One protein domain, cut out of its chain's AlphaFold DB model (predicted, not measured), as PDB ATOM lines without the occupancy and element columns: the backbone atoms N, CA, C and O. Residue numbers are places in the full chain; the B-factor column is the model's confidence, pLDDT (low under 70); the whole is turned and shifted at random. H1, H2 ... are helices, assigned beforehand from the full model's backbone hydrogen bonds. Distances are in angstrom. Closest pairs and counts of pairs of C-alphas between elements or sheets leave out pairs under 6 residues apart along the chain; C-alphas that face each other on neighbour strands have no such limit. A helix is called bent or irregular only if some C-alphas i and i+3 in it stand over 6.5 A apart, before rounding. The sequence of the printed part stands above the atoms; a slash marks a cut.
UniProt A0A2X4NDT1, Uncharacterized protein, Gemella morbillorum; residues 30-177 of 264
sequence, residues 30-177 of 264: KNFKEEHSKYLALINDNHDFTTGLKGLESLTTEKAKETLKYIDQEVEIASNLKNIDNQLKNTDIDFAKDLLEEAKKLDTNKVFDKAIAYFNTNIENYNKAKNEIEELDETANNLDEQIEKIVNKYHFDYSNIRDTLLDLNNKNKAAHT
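What this domain is: This is residues 30 to 177 of the 264 residues of an uncharacterized protein of Gemella morbillorum (UniProt A0A2X4NDT1). This is a long rod of helices in two groups set end to end, with the longest helix, H6, running from one group into the other. In the first group H1, H2, H4 and H5 lie side by side, with tiny H3 at the far tip of the rod; in the second, H7 and H8 fold back as a hairpin that packs on the later part of H6. The printed part has 148 residues with eight named helices, H1 to H8 in chain order, and no named strand; the class is all helix. The whole is loose, with a radius of gyration of the C-alphas of 19.3 A, and the C-alphas span 66 by 21 by 21 A.

How they stand to each other: Begin with H1, residues 32 to 44, and H2, residues 49 to 57, a helical hairpin; they touch, the C-alphas of Tyr 39 and Gly 52 being the closest at 4.6 A, and run opposite ways at a shallow tilt of 22 degrees. H3, residues 62 to 65, is close to H1 but not clearly touching; their closest C-alphas, Phe 32 and Ala 64, are 6.3 A apart. Next look at H4, residues 71 to 89, which touches H2, closest at the C-alphas of Phe 49 and Lys 82, 4.9 A apart, and runs the opposite way at a shallow tilt of 18 degrees. H5, residues 93 to 106, forms a hairpin with H4, closest at the C-alphas of Ile 84 and Ala 96, 4.6 A apart, with a shallow tilt of 15 degrees. The hub follows: H6, residues 113 to 134, touches five helices. It touches H1 only at their ends, where the C-alphas of Asn 44 and Ala 115 are the closest at 4.6 A, and the two run the same way at a shallow tilt of 11 degrees. With residues 115 to 119 alone it touches H4, closest at the C-alphas of Leu 81 and Ala 115, 7.4 A apart. With residues 116 to 123 alone it touches H5, its hairpin partner, closest at the C-alphas of Ile 93 and Ile 123, 6.8 A apart. Farther along, residues 129 to 133 alone touch H7, residues 143 to 153, another hairpin; the closest C-alphas are those of Ala 129 and Val 151, 6.0 A apart. H8, residues 159 to 175, forms a hairpin with H7, closest at the C-alphas of Ile 147 and Leu 166, 6.5 A apart, at a shallow tilt of 24 degrees. H8 only just touches H6, with 3 pairs of C-alphas within 8 A, the closest those of Lys 130 and Leu 165 at 6.7 A. H4 and H8 touch only at their ends, closest at the C-alphas of Lys 89 and Asn 160, 6.2 A apart, at a steep tilt of 47 degrees. H4 to H8 form an up-and-down bundle, each helix running against the one before it; H4 and H7 are apart, and so are H5 and H8. In H1, H2, H4, H5, H6 and H7 every O i to N i+4 pair is within hydrogen-bond range, in H8 10 of 13 are, and H3 is too short for such a pair.

Where its parts are: Find C-alpha 32 at (88.171, 47.858, 125.889); from there H1 runs 18.1 A to C-alpha 44. H2 covers 12.0 A and H3 5.1 A. H4 is 26.8 A long and H5 19.9 A. Find C-alpha 113 at (84.142, 42.658, 146.076); H6 runs 31.1 A from there to C-alpha 134. H7 measures 15.5 A. H8 covers 24.8 A and ends at C-alpha 175, (100.573, 13.354, 168.393); it has a kink of 37 degrees near residue 169 and is irregular, but only just, with C-alphas 166 and 169 at 6.8 A.

The domain as a whole: The two C-alphas farthest apart are those of Lys 63 and Asn 141, at 66.6 A. The printed part, residues 30 to 177, has no cut. The links from H5 to H6 and from H6 to H7 are short, the others tight. The mean pLDDT of the printed part is 90.1; residue 30 and residues 169 to 177 are under 70.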
ATOM      1  N   LYS A  30      87.898  46.811 119.033       63.22
ATOM      2  CA  LYS A  30      87.533  46.171 120.299       63.22
ATOM      3  C   LYS A  30      87.248  47.249 121.334       63.22
ATOM      4  O   LYS A  30      88.100  48.094 121.606       63.22
ATOM      5  N   ASN A  31      86.045  47.224 121.893       86.25
ATOM      6  CA  ASN A  31      85.678  48.113 122.977       86.25
ATOM      7  C   ASN A  31      86.345  47.603 124.259       86.25
ATOM      8  O   ASN A  31      85.903  46.611 124.835       86.25
ATOM      9  N   PHE A  32      87.417  48.268 124.701       91.31
ATOM     10  CA  PHE A  32      88.171  47.858 125.889       91.31
ATOM     11  C   PHE A  32      87.290  47.706 127.135       91.31
ATOM     12  O   PHE A  32      87.549  46.824 127.941       91.31
ATOM     13  N   LYS A  33      86.219  48.502 127.266       93.38
ATOM     14  CA  LYS A  33      85.294  48.418 128.408       93.38
ATOM     15  C   LYS A  33      84.455  47.141 128.407       93.38
ATOM     16  O   LYS A  33      84.132  46.623 129.470       93.38
ATOM     17  N   GLU A  34      84.095  46.643 127.228       93.56
ATOM     18  CA  GLU A  34      83.295  45.423 127.089       93.56
ATOM     19  C   GLU A  34      84.132  44.186 127.431       93.56
ATOM     20  O   GLU A  34      83.726  43.371 128.257       93.56
ATOM     21  N   GLU A  35      85.343  44.097 126.875       95.19
ATOM     22  CA  GLU A  35      86.294  43.029 127.205       95.19
ATOM     23  C   GLU A  35      86.696  43.071 128.685       95.19
ATOM     24  O   GLU A  35      86.699  42.040 129.351       95.19
ATOM     25  N   HIS A  36      86.950  44.264 129.227       97.12
ATOM     26  CA  HIS A  36      87.214  44.462 130.652       97.12
ATOM     27  C   HIS A  36      86.086  43.913 131.529       97.12
ATOM     28  O   HIS A  36      86.332  43.061 132.379       97.12
ATOM     29  N   SER A  37      84.839  44.306 131.251       97.44
ATOM     30  CA  SER A  37      83.663  43.831 131.995       97.44
ATOM     31  C   SER A  37      83.516  42.309 131.933       97.44
ATOM     32  O   SER A  37      83.200  41.670 132.934       97.44
ATOM     33  N   LYS A  38      83.792  41.708 130.770       97.62
ATOM     34  CA  LYS A  38      83.784  40.252 130.589       97.62
ATOM     35  C   LYS A  38      84.828  39.561 131.468       97.62
ATOM     36  O   LYS A  38      84.510  38.554 132.097       97.62
ATOM     37  N   TYR A  39      86.058  40.072 131.522       98.31
ATOM     38  CA  TYR A  39      87.111  39.474 132.348       98.31
ATOM     39  C   TYR A  39      86.865  39.671 133.846       98.31
ATOM     40  O   TYR A  39      87.121  38.752 134.622       98.31
ATOM     41  N   LEU A  40      86.274  40.798 134.248       98.44
ATOM     42  CA  LEU A  40      85.812  40.990 135.621       98.44
ATOM     43  C   LEU A  40      84.704  40.003 136.003       98.44
ATOM     44  O   LEU A  40      84.755  39.450 137.097       98.44
ATOM     45  N   ALA A  41      83.741  39.735 135.116       98.31
ATOM     46  CA  ALA A  41      82.684  38.751 135.370       98.31
ATOM     47  C   ALA A  41      83.244  37.327 135.537       98.31
ATOM     48  O   ALA A  41      82.805  36.587 136.417       98.31
ATOM     49  N   LEU A  42      84.268  36.953 134.758       98.38
ATOM     50  CA  LEU A  42      84.954  35.670 134.949       98.38
ATOM     51  C   LEU A  42      85.531  35.533 136.363       98.38
ATOM     52  O   LEU A  42      85.416  34.467 136.956       98.38
ATOM     53  N   ILE A  43      86.104  36.605 136.913       98.62
ATOM     54  CA  ILE A  43      86.696  36.604 138.257       98.62
ATOM     55  C   ILE A  43      85.613  36.640 139.341       98.62
ATOM     56  O   ILE A  43      85.632  35.828 140.261       98.62
ATOM     57  N   ASN A  44      84.677  37.582 139.237       98.50
ATOM     58  CA  ASN A  44      83.719  37.898 140.294       98.50
ATOM     59  C   ASN A  44      82.525  36.957 140.376       98.50
ATOM     60  O   ASN A  44      82.008  36.743 141.468       98.50
ATOM     61  N   ASP A  45      82.045  36.477 139.232       97.38
ATOM     62  CA  ASP A  45      80.807  35.705 139.167       97.38
ATOM     63  C   ASP A  45      81.100  34.222 138.924       97.38
ATOM     64  O   ASP A  45      80.462  33.358 139.520       97.38
ATOM     65  N   ASN A  46      82.089  33.922 138.076       97.38
ATOM     66  CA  ASN A  46      82.395  32.543 137.688       97.38
ATOM     67  C   ASN A  46      83.568  31.932 138.467       97.38
ATOM     68  O   ASN A  46      83.809  30.733 138.333       97.38
ATOM     69  N   HIS A  47      84.313  32.742 139.227       97.75
ATOM     70  CA  HIS A  47      85.539  32.338 139.927       97.75
ATOM     71  C   HIS A  47      86.583  31.664 139.007       97.75
ATOM     72  O   HIS A  47      87.408  30.863 139.446       97.75
ATOM     73  N   ASP A  48      86.591  32.012 137.713       97.94
ATOM     74  CA  ASP A  48      87.647  31.644 136.768       97.94
ATOM     75  C   ASP A  48      88.772  32.683 136.824       97.94
ATOM     76  O   ASP A  48      88.946  33.542 135.951       97.94
ATOM     77  N   PHE A  49      89.555  32.590 137.899       97.06
ATOM     78  CA  PHE A  49      90.665  33.500 138.170       97.06
ATOM     79  C   PHE A  49      91.783  33.405 137.127       97.06
ATOM     80  O   PHE A  49      92.488  34.382 136.885       97.06
ATOM     81  N   THR A  50      91.955  32.247 136.480       93.38
ATOM     82  CA  THR A  50      93.038  32.042 135.506       93.38
ATOM     83  C   THR A  50      92.727  32.722 134.181       93.38
ATOM     84  O   THR A  50      93.567  33.454 133.655       93.38
ATOM     85  N   THR A  51      91.536  32.486 133.626       94.31
ATOM     86  CA  THR A  51      91.129  33.114 132.363       94.31
ATOM     87  C   THR A  51      90.885  34.605 132.561       94.31
ATOM     88  O   THR A  51      91.303  35.406 131.725       94.31
ATOM     89  N   GLY A  52      90.266  34.982 133.684       97.50
ATOM     90  CA  GLY A  52      90.038  36.374 134.054       97.50
ATOM     91  C   GLY A  52      91.328  37.190 134.129       97.50
ATOM     92  O   GLY A  52      91.434  38.212 133.455       97.50
ATOM     93  N   LEU A  53      92.340  36.703 134.861       96.56
ATOM     94  CA  LEU A  53      93.649  37.360 134.966       96.56
ATOM     95  C   LEU A  53      94.311  37.543 133.595       96.56
ATOM     96  O   LEU A  53      94.659  38.664 133.236       96.56
ATOM     97  N   LYS A  54      94.416  36.473 132.794       90.62
ATOM     98  CA  LYS A  54      95.013  36.545 131.445       90.62
ATOM     99  C   LYS A  54      94.293  37.544 130.540       90.62
ATOM    100  O   LYS A  54      94.906  38.200 129.699       90.62
ATOM    101  N   GLY A  55      92.977  37.641 130.695       93.06
ATOM    102  CA  GLY A  55      92.159  38.618 130.001       93.06
ATOM    103  C   GLY A  55      92.504  40.053 130.384       93.06
ATOM    104  O   GLY A  55      92.764  40.868 129.500       93.06
ATOM    105  N   LEU A  56      92.576  40.348 131.685       94.06
ATOM    106  CA  LEU A  56      92.977  41.666 132.183       94.06
ATOM    107  C   LEU A  56      94.414  42.023 131.774       94.06
ATOM    108  O   LEU A  56      94.648  43.139 131.315       94.06
ATOM    109  N   GLU A  57      95.353  41.072 131.821       91.62
ATOM    110  CA  GLU A  57      96.733  41.266 131.346       91.62
ATOM    111  C   GLU A  57      96.771  41.702 129.873       91.62
ATOM    112  O   GLU A  57      97.543  42.587 129.501       91.62
ATOM    113  N   SER A  58      95.885  41.162 129.028       91.00
ATOM    114  CA  SER A  58      95.789  41.562 127.615       91.00
ATOM    115  C   SER A  58      95.311  43.009 127.402       91.00
ATOM    116  O   SER A  58      95.488  43.569 126.316       91.00
ATOM    117  N   LEU A  59      94.730  43.633 128.434       92.31
ATOM    118  CA  LEU A  59      94.230  45.009 128.431       92.31
ATOM    119  C   LEU A  59      95.237  46.020 129.009       92.31
ATOM    120  O   LEU A  59      94.897  47.184 129.188       92.31
ATOM    121  N   THR A  60      96.491  45.618 129.228       89.62
ATOM    122  CA  THR A  60      97.569  46.485 129.749       89.62
ATOM    123  C   THR A  60      98.348  47.235 128.657       89.62
ATOM    124  O   THR A  60      99.419  47.780 128.902       89.62
ATOM    125  N   THR A  61      97.843  47.294 127.422       90.75
ATOM    126  CA  THR A  61      98.477  48.105 126.360       90.75
ATOM    127  C   THR A  61      98.287  49.604 126.609       90.75
ATOM    128  O   THR A  61      97.249  50.001 127.135       90.75
ATOM    129  N   GLU A  62      99.206  50.454 126.137       90.56
ATOM    130  CA  GLU A  62      99.111  51.922 126.287       90.56
ATOM    131  C   GLU A  62      97.744  52.484 125.867       90.56
ATOM    132  O   GLU A  62      97.085  53.200 126.616       90.56
ATOM    133  N   LYS A  63      97.246  52.058 124.700       89.94
ATOM    134  CA  LYS A  63      95.938  52.486 124.187       89.94
ATOM    135  C   LYS A  63      94.771  52.047 125.083       89.94
ATOM    136  O   LYS A  63      93.761  52.740 125.177       89.94
ATOM    137  N   ALA A  64      94.875  50.879 125.712       89.69
ATOM    138  CA  ALA A  64      93.853  50.395 126.631       89.69
ATOM    139  C   ALA A  64      93.893  51.162 127.962       89.69
ATOM    140  O   ALA A  64      92.831  51.537 128.461       89.69
ATOM    141  N   LYS A  65      95.089  51.493 128.472       92.00
ATOM    142  CA  LYS A  65      95.286  52.291 129.698       92.00
ATOM    143  C   LYS A  65      94.686  53.696 129.608       92.00
ATOM    144  O   LYS A  65      94.165  54.197 130.601       92.00
ATOM    145  N   GLU A  66      94.652  54.300 128.417       92.75
ATOM    146  CA  GLU A  66      93.935  55.569 128.186       92.75
ATOM    147  C   GLU A  66      92.438  55.477 128.551       92.75
ATOM    148  O   GLU A  66      91.828  56.463 128.972       92.75
ATOM    149  N   THR A  67      91.842  54.287 128.411       93.38
ATOM    150  CA  THR A  67      90.428  54.017 128.723       93.38
ATOM    151  C   THR A  67      90.238  53.383 130.106       93.38
ATOM    152  O   THR A  67      89.277  53.713 130.801       93.38
ATOM    153  N   LEU A  68      91.135  52.478 130.504       94.50
ATOM    154  CA  LEU A  68      91.070  51.654 131.712       94.50
ATOM    155  C   LEU A  68      92.181  52.073 132.684       94.50
ATOM    156  O   LEU A  68      93.207  51.416 132.813       94.50
ATOM    157  N   LYS A  69      91.981  53.204 133.361       93.44
ATOM    158  CA  LYS A  69      93.034  53.872 134.148       93.44
ATOM    159  C   LYS A  69      93.592  53.055 135.319       93.44
ATOM    160  O   LYS A  69      94.675  53.373 135.794       93.44
ATOM    161  N   TYR A  70      92.858  52.046 135.786       93.81
ATOM    162  CA  TYR A  70      93.229  51.206 136.929       93.81
ATOM    163  C   TYR A  70      93.640  49.786 136.523       93.81
ATOM    164  O   TYR A  70      93.846  48.951 137.396       93.81
ATOM    165  N   ILE A  71      93.780  49.501 135.222       94.81
ATOM    166  CA  ILE A  71      93.974  48.127 134.736       94.81
ATOM    167  C   ILE A  71      95.221  47.447 135.311       94.81
ATOM    168  O   ILE A  71      95.181  46.258 135.599       94.81
ATOM    169  N   ASP A  72      96.310  48.186 135.536       89.06
ATOM    170  CA  ASP A  72      97.532  47.610 136.111       89.06
ATOM    171  C   ASP A  72      97.306  47.138 137.560       89.06
ATOM    172  O   ASP A  72      97.681  46.022 137.918       89.06
ATOM    173  N   GLN A  73      96.619  47.953 138.367       91.75
ATOM    174  CA  GLN A  73      96.235  47.612 139.740       91.75
ATOM    175  C   GLN A  73      95.207  46.470 139.766       91.75
ATOM    176  O   GLN A  73      95.267  45.589 140.616       91.75
ATOM    177  N   GLU A  74      94.269  46.446 138.818       96.50
ATOM    178  CA  GLU A  74      93.293  45.360 138.699       96.50
ATOM    179  C   GLU A  74      93.948  44.028 138.312       96.50
ATOM    180  O   GLU A  74      93.549  42.986 138.829       96.50
ATOM    181  N   VAL A  75      94.972  44.045 137.451       92.62
ATOM    182  CA  VAL A  75      95.793  42.862 137.138       92.62
ATOM    183  C   VAL A  75      96.535  42.372 138.380       92.62
ATOM    184  O   VAL A  75      96.583  41.167 138.625       92.62
ATOM    185  N   GLU A  76      97.082  43.280 139.188       90.44
ATOM    186  CA  GLU A  76      97.740  42.927 140.449       90.44
ATOM    187  C   GLU A  76      96.764  42.267 141.437       90.44
ATOM    188  O   GLU A  76      97.039  41.178 141.947       90.44
ATOM    189  N   ILE A  77      95.580  42.855 141.639       93.25
ATOM    190  CA  ILE A  77      94.542  42.268 142.496       93.25
ATOM    191  C   ILE A  77      94.107  40.903 141.951       93.25
ATOM    192  O   ILE A  77      94.060  39.931 142.703       93.25
ATOM    193  N   ALA A  78      93.844  40.787 140.647       96.00
ATOM    194  CA  ALA A  78      93.467  39.525 140.014       96.00
ATOM    195  C   ALA A  78      94.554  38.442 140.149       96.00
ATOM    196  O   ALA A  78      94.228  37.266 140.332       96.00
ATOM    197  N   SER A  79      95.836  38.826 140.117       90.50
ATOM    198  CA  SER A  79      96.961  37.931 140.412       90.50
ATOM    199  C   SER A  79      96.868  37.408 141.844       90.50
ATOM    200  O   SER A  79      96.879  36.191 142.052       90.50
ATOM    201  N   ASN A  80      96.673  38.295 142.826       91.25
ATOM    202  CA  ASN A  80      96.485  37.905 144.225       91.25
ATOM    203  C   ASN A  80      95.284  36.960 144.394       91.25
ATOM    204  O   ASN A  80      95.438  35.903 145.001       91.25
ATOM    205  N   LEU A  81      94.137  37.251 143.775       98.12
ATOM    206  CA  LEU A  81      92.948  36.383 143.790       98.12
ATOM    207  C   LEU A  81      93.232  34.985 143.215       98.12
ATOM    208  O   LEU A  81      92.906  33.972 143.832       98.12
ATOM    209  N   LYS A  82      93.919  34.905 142.071       95.88
ATOM    210  CA  LYS A  82      94.346  33.629 141.474       95.88
ATOM    211  C   LYS A  82      95.321  32.864 142.378       95.88
ATOM    212  O   LYS A  82      95.314  31.634 142.400       95.88
ATOM    213  N   ASN A  83      96.159  33.564 143.137       87.38
ATOM    214  CA  ASN A  83      97.079  32.930 144.077       87.38
ATOM    215  C   ASN A  83      96.368  32.428 145.337       87.38
ATOM    216  O   ASN A  83      96.693  31.331 145.785       87.38
ATOM    217  N   ILE A  84      95.364  33.147 145.847       94.94
ATOM    218  CA  ILE A  84      94.490  32.666 146.928       94.94
ATOM    219  C   ILE A  84      93.830  31.347 146.516       94.94
ATOM    220  O   ILE A  84      93.923  30.368 147.254       94.94
ATOM    221  N   ASP A  85      93.253  31.279 145.312       96.19
ATOM    222  CA  ASP A  85      92.650  30.051 144.773       96.19
ATOM    223  C   ASP A  85      93.631  28.864 144.772       96.19
ATOM    224  O   ASP A  85      93.301  27.767 145.232       96.19
ATOM    225  N   ASN A  86      94.873  29.087 144.335       89.19
ATOM    226  CA  ASN A  86      95.920  28.062 144.377       89.19
ATOM    227  C   ASN A  86      96.269  27.639 145.811       89.19
ATOM    228  O   ASN A  86      96.448  26.447 146.073       89.19
ATOM    229  N   GLN A  87      96.369  28.587 146.746       89.69
ATOM    230  CA  GLN A  87      96.690  28.278 148.139       89.69
ATOM    231  C   GLN A  87      95.574  27.488 148.821       89.69
ATOM    232  O   GLN A  87      95.868  26.509 149.504       89.69
ATOM    233  N   LEU A  88      94.309  27.824 148.567       92.31
ATOM    234  CA  LEU A  88      93.162  27.070 149.081       92.31
ATOM    235  C   LEU A  88      93.122  25.640 148.522       92.31
ATOM    236  O   LEU A  88      92.953  24.692 149.292       92.31
ATOM    237  N   LYS A  89      93.399  25.443 147.223       88.88
ATOM    238  CA  LYS A  89      93.587  24.099 146.632       88.88
ATOM    239  C   LYS A  89      94.719  23.325 147.304       88.88
ATOM    240  O   LYS A  89      94.604  22.118 147.498       88.88
ATOM    241  N   ASN A  90      95.784  24.018 147.697       85.44
ATOM    242  CA  ASN A  90      96.933  23.449 148.396       85.44
ATOM    243  C   ASN A  90      96.785  23.445 149.926       85.44
ATOM    244  O   ASN A  90      97.764  23.147 150.621       85.44
ATOM    245  N   THR A  91      95.598  23.770 150.453       87.31
ATOM    246  CA  THR A  91      95.251  23.796 151.888       87.31
ATOM    247  C   THR A  91      96.125  24.726 152.742       87.31
ATOM    248  O   THR A  91      96.280  24.524 153.942       87.31
ATOM    249  N   ASP A  92      96.709  25.758 152.129       85.94
ATOM    250  CA  ASP A  92      97.529  26.771 152.802       85.94
ATOM    251  C   ASP A  92      96.674  27.969 153.236       85.94
ATOM    252  O   ASP A  92      96.626  29.012 152.581       85.94
ATOM    253  N   ILE A  93      95.901  27.776 154.306       89.88
ATOM    254  CA  ILE A  93      94.853  28.729 154.697       89.88
ATOM    255  C   ILE A  93      95.431  30.041 155.230       89.88
ATOM    256  O   ILE A  93      94.901  31.108 154.920       89.88
ATOM    257  N   ASP A  94      96.521  29.976 155.994       86.00
ATOM    258  CA  ASP A  94      97.166  31.171 156.547       86.00
ATOM    259  C   ASP A  94      97.694  32.067 155.425       86.00
ATOM    260  O   ASP A  94      97.455  33.275 155.417       86.00
ATOM    261  N   PHE A  95      98.315  31.470 154.408       83.19
ATOM    262  CA  PHE A  95      98.801  32.229 153.266       83.19
ATOM    263  C   PHE A  95      97.661  32.788 152.405       83.19
ATOM    264  O   PHE A  95      97.692  33.949 151.993       83.19
ATOM    265  N   ALA A  96      96.620  31.989 152.161       89.75
ATOM    266  CA  ALA A  96      95.421  32.458 151.472       89.75
ATOM    267  C   ALA A  96      94.805  33.682 152.178       89.75
ATOM    268  O   ALA A  96      94.377  34.629 151.519       89.75
ATOM    269  N   LYS A  97      94.809  33.694 153.516       92.69
ATOM    270  CA  LYS A  97      94.318  34.811 154.329       92.69
ATOM    271  C   LYS A  97      95.185  36.062 154.190       92.69
ATOM    272  O   LYS A  97      94.631  37.142 153.998       92.69
ATOM    273  N   ASP A  98      96.507  35.931 154.242       86.56
ATOM    274  CA  ASP A  98      97.419  37.071 154.070       86.56
ATOM    275  C   ASP A  98      97.231  37.745 152.701       86.56
ATOM    276  O   ASP A  98      97.098  38.968 152.619       86.56
ATOM    277  N   LEU A  99      97.142  36.947 151.632       87.94
ATOM    278  CA  LEU A  99      96.880  37.444 150.277       87.94
ATOM    279  C   LEU A  99      95.495  38.094 150.152       87.94
ATOM    280  O   LEU A  99      95.349  39.100 149.459       87.94
ATOM    281  N   LEU A 100      94.480  37.552 150.833       96.88
ATOM    282  CA  LEU A 100      93.137  38.134 150.845       96.88
ATOM    283  C   LEU A 100      93.123  39.516 151.511       96.88
ATOM    284  O   LEU A 100      92.475  40.432 151.007       96.88
ATOM    285  N   GLU A 101      93.841  39.690 152.620       93.75
ATOM    286  CA  GLU A 101      93.962  40.995 153.282       93.75
ATOM    287  C   GLU A 101      94.728  42.013 152.429       93.75
ATOM    288  O   GLU A 101      94.410  43.203 152.452       93.75
ATOM    289  N   GLU A 102      95.707  41.569 151.643       89.56
ATOM    290  CA  GLU A 102      96.389  42.412 150.659       89.56
ATOM    291  C   GLU A 102      95.446  42.829 149.520       89.56
ATOM    292  O   GLU A 102      95.313  44.021 149.238       89.56
ATOM    293  N   ALA A 103      94.709  41.878 148.937       93.56
ATOM    294  CA  ALA A 103      93.719  42.150 147.895       93.56
ATOM    295  C   ALA A 103      92.641  43.145 148.365       93.56
ATOM    296  O   ALA A 103      92.324  44.083 147.640       93.56
ATOM    297  N   LYS A 104      92.143  43.012 149.605       96.00
ATOM    298  CA  LYS A 104      91.188  43.959 150.218       96.00
ATOM    299  C   LYS A 104      91.743  45.379 150.339       96.00
ATOM    300  O   LYS A 104      90.997  46.342 150.186       96.00
ATOM    301  N   LYS A 105      93.036  45.527 150.650       94.25
ATOM    302  CA  LYS A 105      93.689  46.844 150.753       94.25
ATOM    303  C   LYS A 105      93.885  47.483 149.383       94.25
ATOM    304  O   LYS A 105      93.747  48.699 149.265       94.25
ATOM    305  N   LEU A 106      94.220  46.673 148.379       90.00
ATOM    306  CA  LEU A 106      94.419  47.132 147.010       90.00
ATOM    307  C   LEU A 106      93.087  47.464 146.319       90.00
ATOM    308  O   LEU A 106      93.031  48.447 145.589       90.00
ATOM    309  N   ASP A 107      92.005  46.719 146.557       95.62
ATOM    310  CA  ASP A 107      90.713  46.909 145.876       95.62
ATOM    311  C   ASP A 107      89.856  48.052 146.458       95.62
ATOM    312  O   ASP A 107      88.705  47.886 146.863       95.62
ATOM    313  N   THR A 108      90.405  49.265 146.492       93.56
ATOM    314  CA  THR A 108      89.709  50.452 147.024       93.56
ATOM    315  C   THR A 108      88.465  50.839 146.219       93.56
ATOM    316  O   THR A 108      87.518  51.400 146.775       93.56
ATOM    317  N   ASN A 109      88.452  50.513 144.923       92.06
ATOM    318  CA  ASN A 109      87.334  50.757 144.012       92.06
ATOM    319  C   ASN A 109      86.273  49.649 144.044       92.06
ATOM    320  O   ASN A 109      85.262  49.785 143.351       92.06
ATOM    321  N   LYS A 110      86.478  48.592 144.846       96.50
ATOM    322  CA  LYS A 110      85.518  47.495 145.033       96.50
ATOM    323  C   LYS A 110      85.166  46.774 143.735       96.50
ATOM    324  O   LYS A 110      84.030  46.346 143.519       96.50
ATOM    325  N   VAL A 111      86.141  46.672 142.839       97.94
ATOM    326  CA  VAL A 111      85.989  46.016 141.539       97.94
ATOM    327  C   VAL A 111      85.860  44.506 141.722       97.94
ATOM    328  O   VAL A 111      85.161  43.860 140.943       97.94
ATOM    329  N   PHE A 112      86.473  43.945 142.766       98.69
ATOM    330  CA  PHE A 112      86.560  42.515 143.049       98.69
ATOM    331  C   PHE A 112      85.818  42.086 144.325       98.69
ATOM    332  O   PHE A 112      86.050  40.987 144.832       98.69
ATOM    333  N   ASP A 113      84.891  42.908 144.832       97.94
ATOM    334  CA  ASP A 113      84.142  42.658 146.076       97.94
ATOM    335  C   ASP A 113      83.516  41.254 146.134       97.94
ATOM    336  O   ASP A 113      83.518  40.616 147.189       97.94
ATOM    337  N   LYS A 114      83.001  40.740 145.006       98.56
ATOM    338  CA  LYS A 114      82.381  39.405 144.960       98.56
ATOM    339  C   LYS A 114      83.412  38.287 145.097       98.56
ATOM    340  O   LYS A 114      83.222  37.401 145.927       98.56
ATOM    341  N   ALA A 115      84.516  38.352 144.351       98.69
ATOM    342  CA  ALA A 115      85.609  37.388 144.471       98.69
ATOM    343  C   ALA A 115      86.252  37.421 145.871       98.69
ATOM    344  O   ALA A 115      86.531  36.377 146.463       98.69
ATOM    345  N   ILE A 116      86.440  38.616 146.438       98.69
ATOM    346  CA  ILE A 116      86.934  38.799 147.809       98.69
ATOM    347  C   ILE A 116      85.965  38.169 148.816       98.69
ATOM    348  O   ILE A 116      86.404  37.443 149.710       98.69
ATOM    349  N   ALA A 117      84.657  38.406 148.678       98.44
ATOM    350  CA  ALA A 117      83.645  37.810 149.547       98.44
ATOM    351  C   ALA A 117      83.637  36.277 149.447       98.44
ATOM    352  O   ALA A 117      83.613  35.606 150.478       98.44
ATOM    353  N   TYR A 118      83.742  35.729 148.233       98.38
ATOM    354  CA  TYR A 118      83.841  34.291 147.985       98.38
ATOM    355  C   TYR A 118      85.009  33.644 148.748       98.38
ATOM    356  O   TYR A 118      84.819  32.659 149.473       98.38
ATOM    357  N   PHE A 119      86.209  34.227 148.664       98.44
ATOM    358  CA  PHE A 119      87.361  33.729 149.420       98.44
ATOM    359  C   PHE A 119      87.201  33.912 150.926       98.44
ATOM    360  O   PHE A 119      87.540  33.007 151.692       98.44
ATOM    361  N   ASN A 120      86.657  35.052 151.359       97.88
ATOM    362  CA  ASN A 120      86.422  35.324 152.772       97.88
ATOM    363  C   ASN A 120      85.493  34.269 153.391       97.88
ATOM    364  O   ASN A 120      85.807  33.739 154.453       97.88
ATOM    365  N   THR A 121      84.405  33.905 152.705       97.44
ATOM    366  CA  THR A 121      83.482  32.851 153.149       97.44
ATOM    367  C   THR A 121      84.159  31.485 153.231       97.44
ATOM    368  O   THR A 121      84.007  30.803 154.244       97.44
ATOM    369  N   ASN A 122      84.943  31.091 152.223       96.06
ATOM    370  CA  ASN A 122      85.655  29.808 152.240       96.06
ATOM    371  C   ASN A 122      86.654  29.713 153.410       96.06
ATOM    372  O   ASN A 122      86.673  28.717 154.137       96.06
ATOM    373  N   ILE A 123      87.444  30.767 153.640       96.88
ATOM    374  CA  ILE A 123      88.417  30.829 154.743       96.88
ATOM    375  C   ILE A 123      87.710  30.861 156.107       96.88
ATOM    376  O   ILE A 123      88.142  30.199 157.053       96.88
ATOM    377  N   GLU A 124      86.616  31.611 156.236       96.94
ATOM    378  CA  GLU A 124      85.853  31.704 157.481       96.94
ATOM    379  C   GLU A 124      85.184  30.373 157.845       96.94
ATOM    380  O   GLU A 124      85.269  29.945 158.998       96.94
ATOM    381  N   ASN A 125      84.581  29.689 156.868       97.31
ATOM    382  CA  ASN A 125      83.992  28.365 157.059       97.31
ATOM    383  C   ASN A 125      85.034  27.350 157.537       97.31
ATOM    384  O   ASN A 125      84.765  26.603 158.477       97.31
ATOM    385  N   TYR A 126      86.237  27.359 156.950       95.56
ATOM    386  CA  TYR A 126      87.333  26.509 157.415       95.56
ATOM    387  C   TYR A 126      87.695  26.791 158.873       95.56
ATOM    388  O   TYR A 126      87.752  25.863 159.674       95.56
ATOM    389  N   ASN A 127      87.911  28.059 159.232       94.88
ATOM    390  CA  ASN A 127      88.320  28.420 160.589       94.88
ATOM    391  C   ASN A 127      87.252  28.049 161.623       94.88
ATOM    392  O   ASN A 127      87.581  27.528 162.684       94.88
ATOM    393  N   LYS A 128      85.972  28.267 161.304       97.00
ATOM    394  CA  LYS A 128      84.859  27.861 162.168       97.00
ATOM    395  C   LYS A 128      84.806  26.345 162.353       97.00
ATOM    396  O   LYS A 128      84.717  25.887 163.486       97.00
ATOM    397  N   ALA A 129      84.910  25.578 161.265       96.31
ATOM    398  CA  ALA A 129      84.920  24.120 161.330       96.31
ATOM    399  C   ALA A 129      86.122  23.590 162.126       96.31
ATOM    400  O   ALA A 129      85.950  22.737 162.990       96.31
ATOM    401  N   LYS A 130      87.324  24.125 161.877       94.31
ATOM    402  CA  LYS A 130      88.546  23.765 162.604       94.31
ATOM    403  C   LYS A 130      88.409  24.032 164.103       94.31
ATOM    404  O   LYS A 130      88.707  23.140 164.885       94.31
ATOM    405  N   ASN A 131      87.923  25.211 164.491       94.62
ATOM    406  CA  ASN A 131      87.737  25.552 165.902       94.62
ATOM    407  C   ASN A 131      86.710  24.629 166.579       94.62
ATOM    408  O   ASN A 131      86.979  24.121 167.658       94.62
ATOM    409  N   GLU A 132      85.568  24.354 165.933       95.06
ATOM    410  CA  GLU A 132      84.574  23.408 166.470       95.06
ATOM    411  C   GLU A 132      85.150  21.988 166.626       95.06
ATOM    412  O   GLU A 132      84.819  21.304 167.588       95.06
ATOM    413  N   ILE A 133      86.017  21.542 165.706       91.50
ATOM    414  CA  ILE A 133      86.710  20.246 165.806       91.50
ATOM    415  C   ILE A 133      87.709  20.239 166.970       91.50
ATOM    416  O   ILE A 133      87.783  19.252 167.695       91.50
ATOM    417  N   GLU A 134      88.469  21.319 167.162       89.69
ATOM    418  CA  GLU A 134      89.459  21.454 168.243       89.69
ATOM    419  C   GLU A 134      88.826  21.505 169.644       89.69
ATOM    420  O   GLU A 134      89.498  21.211 170.630       89.69
ATOM    421  N   GLU A 135      87.541  21.849 169.739       91.00
ATOM    422  CA  GLU A 135      86.770  21.844 170.988       91.00
ATOM    423  C   GLU A 135      86.177  20.465 171.344       91.00
ATOM    424  O   GLU A 135      85.617  20.304 172.432       91.00
ATOM    425  N   LEU A 136      86.276  19.463 170.460       89.81
ATOM    426  CA  LEU A 136      85.753  18.122 170.724       89.81
ATOM    427  C   LEU A 136      86.570  17.370 171.785       89.81
ATOM    428  O   LEU A 136      87.794  17.454 171.848       89.81
ATOM    429  N   ASP A 137      85.878  16.547 172.576       84.88
ATOM    430  CA  ASP A 137      86.523  15.580 173.466       84.88
ATOM    431  C   ASP A 137      87.132  14.435 172.643       84.88
ATOM    432  O   ASP A 137      86.423  13.566 172.126       84.88
ATOM    433  N   GLU A 138      88.462  14.418 172.551       78.62
ATOM    434  CA  GLU A 138      89.211  13.410 171.795       78.62
ATOM    435  C   GLU A 138      89.031  11.977 172.330       78.62
ATOM    436  O   GLU A 138      89.342  11.007 171.635       78.62
ATOM    437  N   THR A 139      88.521  11.817 173.557       77.12
ATOM    438  CA  THR A 139      88.279  10.507 174.182       77.12
ATOM    439  C   THR A 139      86.905   9.918 173.853       77.12
ATOM    440  O   THR A 139      86.618   8.772 174.212       77.12
ATOM    441  N   ALA A 140      86.058  10.667 173.143       79.31
ATOM    442  CA  ALA A 140      84.729  10.221 172.762       79.31
ATOM    443  C   ALA A 140      84.774   9.078 171.729       79.31
ATOM    444  O   ALA A 140      85.419   9.164 170.684       79.31
ATOM    445  N   ASN A 141      83.993   8.021 171.972       79.00
ATOM    446  CA  ASN A 141      83.929   6.835 171.101       79.00
ATOM    447  C   ASN A 141      83.352   7.106 169.693       79.00
ATOM    448  O   ASN A 141      83.391   6.224 168.841       79.00
ATOM    449  N   ASN A 142      82.797   8.295 169.451       86.50
ATOM    450  CA  ASN A 142      82.143   8.716 168.208       86.50
ATOM    451  C   ASN A 142      82.791   9.974 167.591       86.50
ATOM    452  O   ASN A 142      82.124  10.731 166.888       86.50
ATOM    453  N   LEU A 143      84.073  10.226 167.874       86.00
ATOM    454  CA  LEU A 143      84.795  11.413 167.401       86.00
ATOM    455  C   LEU A 143      84.734  11.588 165.873       86.00
ATOM    456  O   LEU A 143      84.491  12.693 165.398       86.00
ATOM    457  N   ASP A 144      84.881  10.502 165.107       86.38
ATOM    458  CA  ASP A 144      84.815  10.537 163.636       86.38
ATOM    459  C   ASP A 144      83.448  11.044 163.129       86.38
ATOM    460  O   ASP A 144      83.389  11.922 162.270       86.38
ATOM    461  N   GLU A 145      82.346  10.566 163.718       90.88
ATOM    462  CA  GLU A 145      80.986  11.012 163.372       90.88
ATOM    463  C   GLU A 145      80.746  12.479 163.760       90.88
ATOM    464  O   GLU A 145      80.054  13.217 163.054       90.88
ATOM    465  N   GLN A 146      81.316  12.924 164.885       92.19
ATOM    466  CA  GLN A 146      81.215  14.314 165.331       92.19
ATOM    467  C   GLN A 146      81.968  15.260 164.391       92.19
ATOM    468  O   GLN A 146      81.411  16.283 163.988       92.19
ATOM    469  N   ILE A 147      83.186  14.893 163.983       92.31
ATOM    470  CA  ILE A 147      83.977  15.652 163.009       92.31
ATOM    471  C   ILE A 147      83.245  15.711 161.668       92.31
ATOM    472  O   ILE A 147      83.079  16.798 161.117       92.31
ATOM    473  N   GLU A 148      82.734  14.584 161.165       93.50
ATOM    474  CA  GLU A 148      81.973  14.565 159.913       93.50
ATOM    475  C   GLU A 148      80.740  15.478 159.981       93.50
ATOM    476  O   GLU A 148      80.469  16.238 159.046       93.50
ATOM    477  N   LYS A 149      80.017  15.468 161.105       95.06
ATOM    478  CA  LYS A 149      78.861  16.346 161.319       95.06
ATOM    479  C   LYS A 149      79.247  17.828 161.321       95.06
ATOM    480  O   LYS A 149      78.512  18.629 160.743       95.06
ATOM    481  N   ILE A 150      80.370  18.194 161.943       95.75
ATOM    482  CA  ILE A 150      80.881  19.574 161.936       95.75
ATOM    483  C   ILE A 150      81.296  19.976 160.524       95.75
ATOM    484  O   ILE A 150      80.875  21.023 160.041       95.75
ATOM    485  N   VAL A 151      82.072  19.145 159.828       94.88
ATOM    486  CA  VAL A 151      82.517  19.437 158.461       94.88
ATOM    487  C   VAL A 151      81.312  19.600 157.530       94.88
ATOM    488  O   VAL A 151      81.237  20.576 156.792       94.88
ATOM    489  N   ASN A 152      80.311  18.724 157.610       95.44
ATOM    490  CA  ASN A 152      79.126  18.793 156.749       95.44
ATOM    491  C   ASN A 152      78.167  19.961 157.081       95.44
ATOM    492  O   ASN A 152      77.265  20.243 156.291       95.44
ATOM    493  N   LYS A 153      78.338  20.660 158.215       96.94
ATOM    494  CA  LYS A 153      77.596  21.896 158.547       96.94
ATOM    495  C   LYS A 153      78.000  23.068 157.649       96.94
ATOM    496  O   LYS A 153      77.196  23.973 157.425       96.94
ATOM    497  N   TYR A 154      79.241  23.061 157.170       96.75
ATOM    498  CA  TYR A 154      79.828  24.142 156.391       96.75
ATOM    499  C   TYR A 154      79.920  23.771 154.911       96.75
ATOM    500  O   TYR A 154      80.128  22.616 154.545       96.75
ATOM    501  N   HIS A 155      79.766  24.773 154.046       93.44
ATOM    502  CA  HIS A 155      80.002  24.609 152.617       93.44
ATOM    503  C   HIS A 155      81.468  24.901 152.292       93.44
ATOM    504  O   HIS A 155      82.009  25.916 152.739       93.44
ATOM    505  N   PHE A 156      82.082  24.021 151.503       93.44
ATOM    506  CA  PHE A 156      83.457  24.149 151.036       93.44
ATOM    507  C   PHE A 156      83.489  23.987 149.521       93.44
ATOM    508  O   PHE A 156      83.195  22.903 149.017       93.44
ATOM    509  N   ASP A 157      83.905  25.033 148.811       94.19
ATOM    510  CA  ASP A 157      84.115  24.963 147.360       94.19
ATOM    511  C   ASP A 157      85.403  24.192 147.009       94.19
ATOM    512  O   ASP A 157      85.568  23.670 145.906       94.19
ATOM    513  N   TYR A 158      86.315  24.069 147.978       93.38
ATOM    514  CA  TYR A 158      87.588  23.363 147.857       93.38
ATOM    515  C   TYR A 158      87.528  22.008 148.575       93.38
ATOM    516  O   TYR A 158      87.643  21.938 149.801       93.38
ATOM    517  N   SER A 159      87.420  20.909 147.818       90.50
ATOM    518  CA  SER A 159      87.343  19.547 148.377       90.50
ATOM    519  C   SER A 159      88.530  19.198 149.280       90.50
ATOM    520  O   SER A 159      88.343  18.619 150.342       90.50
ATOM    521  N   ASN A 160      89.740  19.634 148.923       88.69
ATOM    522  CA  ASN A 160      90.951  19.346 149.699       88.69
ATOM    523  C   ASN A 160      90.906  19.945 151.116       88.69
ATOM    524  O   ASN A 160      91.478  19.379 152.047       88.69
ATOM    525  N   ILE A 161      90.220  21.081 151.291       91.75
ATOM    526  CA  ILE A 161      90.016  21.701 152.606       91.75
ATOM    527  C   ILE A 161      89.102  20.815 153.452       91.75
ATOM    528  O   ILE A 161      89.432  20.502 154.596       91.75
ATOM    529  N   ARG A 162      87.988  20.362 152.863       92.00
ATOM    530  CA  ARG A 162      87.062  19.419 153.497       92.00
ATOM    531  C   ARG A 162      87.786  18.140 153.926       92.00
ATOM    532  O   ARG A 162      87.666  17.732 155.076       92.00
ATOM    533  N   ASP A 163      88.566  17.549 153.028       90.25
ATOM    534  CA  ASP A 163      89.293  16.303 153.286       90.25
ATOM    535  C   ASP A 163      90.353  16.480 154.382       90.25
ATOM    536  O   ASP A 163      90.498  15.625 155.251       90.25
ATOM    537  N   THR A 164      91.037  17.630 154.406       88.31
ATOM    538  CA  THR A 164      92.006  17.962 155.464       88.31
ATOM    539  C   THR A 164      91.344  18.076 156.834       88.31
ATOM    540  O   THR A 164      91.916  17.615 157.820       88.31
ATOM    541  N   LEU A 165      90.145  18.664 156.910       91.38
ATOM    542  CA  LEU A 165      89.397  18.763 158.164       91.38
ATOM    543  C   LEU A 165      88.939  17.388 158.668       91.38
ATOM    544  O   LEU A 165      89.003  17.131 159.865       91.38
ATOM    545  N   LEU A 166      88.531  16.490 157.766       90.19
ATOM    546  CA  LEU A 166      88.191  15.108 158.126       90.19
ATOM    547  C   LEU A 166      89.425  14.318 158.599       90.19
ATOM    548  O   LEU A 166      89.321  13.502 159.513       90.19
ATOM    549  N   ASP A 167      90.601  14.584 158.024       84.12
ATOM    550  CA  ASP A 167      91.860  13.916 158.387       84.12
ATOM    551  C   ASP A 167      92.526  14.471 159.664       84.12
ATOM    552  O   ASP A 167      93.442  13.842 160.201       84.12
ATOM    553  N   LEU A 168      92.065  15.609 160.212       73.38
ATOM    554  CA  LEU A 168      92.601  16.183 161.463       73.38
ATOM    555  C   LEU A 168      92.634  15.156 162.608       73.38
ATOM    556  O   LEU A 168      93.600  15.124 163.375       73.38
ATOM    557  N   ASN A 169      91.659  14.241 162.663       63.72
ATOM    558  CA  ASN A 169      91.620  13.183 163.671       63.72
ATOM    559  C   ASN A 169      92.854  12.259 163.628       63.72
ATOM    560  O   ASN A 169      93.380  11.833 164.658       63.72
ATOM    561  N   ASN A 170      93.370  11.959 162.433       60.56
ATOM    562  CA  ASN A 170      94.517  11.064 162.278       60.56
ATOM    563  C   ASN A 170      95.822  11.708 162.775       60.56
ATOM    564  O   ASN A 170      96.698  11.008 163.295       60.56
ATOM    565  N   LYS A 171      95.946  13.040 162.684       56.69
ATOM    566  CA  LYS A 171      97.097  13.785 163.218       56.69
ATOM    567  C   LYS A 171      97.051  13.910 164.743       56.69
ATOM    568  O   LYS A 171      98.094  13.708 165.369       56.69
ATOM    569  N   ASN A 172      95.877  14.126 165.339       53.00
ATOM    570  CA  ASN A 172      95.726  14.173 166.801       53.00
ATOM    571  C   ASN A 172      96.011  12.797 167.439       53.00
ATOM    572  O   ASN A 172      96.797  12.698 168.386       53.00
ATOM    573  N   LYS A 173      95.547  11.700 166.814       51.81
ATOM    574  CA  LYS A 173      95.909  10.314 167.194       51.81
ATOM    575  C   LYS A 173      97.428  10.040 167.132       51.81
ATOM    576  O   LYS A 173      97.970   9.300 167.958       51.81
ATOM    577  N   ALA A 174      98.146  10.636 166.174       50.78
ATOM    578  CA  ALA A 174      99.597  10.468 166.013       50.78
ATOM    579  C   ALA A 174     100.445  11.361 166.942       50.78
ATOM    580  O   ALA A 174     101.596  11.022 167.227       50.78
ATOM    581  N   ALA A 175      99.911  12.490 167.415       47.47
ATOM    582  CA  ALA A 175     100.573  13.354 168.393       47.47
ATOM    583  C   ALA A 175     100.536  12.731 169.800       47.47
ATOM    584  O   ALA A 175     101.571  12.652 170.464       47.47
ATOM    585  N   HIS A 176      99.399  12.151 170.198       44.38
ATOM    586  CA  HIS A 176      99.240  11.499 171.504       44.38
ATOM    587  C   HIS A 176     100.036  10.195 171.688       44.38
ATOM    588  O   HIS A 176     100.243   9.745 172.814       44.38
ATOM    589  N   THR A 177     100.555   9.594 170.613       41.50
ATOM    590  CA  THR A 177     101.412   8.396 170.699       41.50
ATOM    591  C   THR A 177     102.906   8.707 170.858       41.50
ATOM    592  O   THR A 177     103.687   7.791 171.131       41.50
TER     593      THR A 177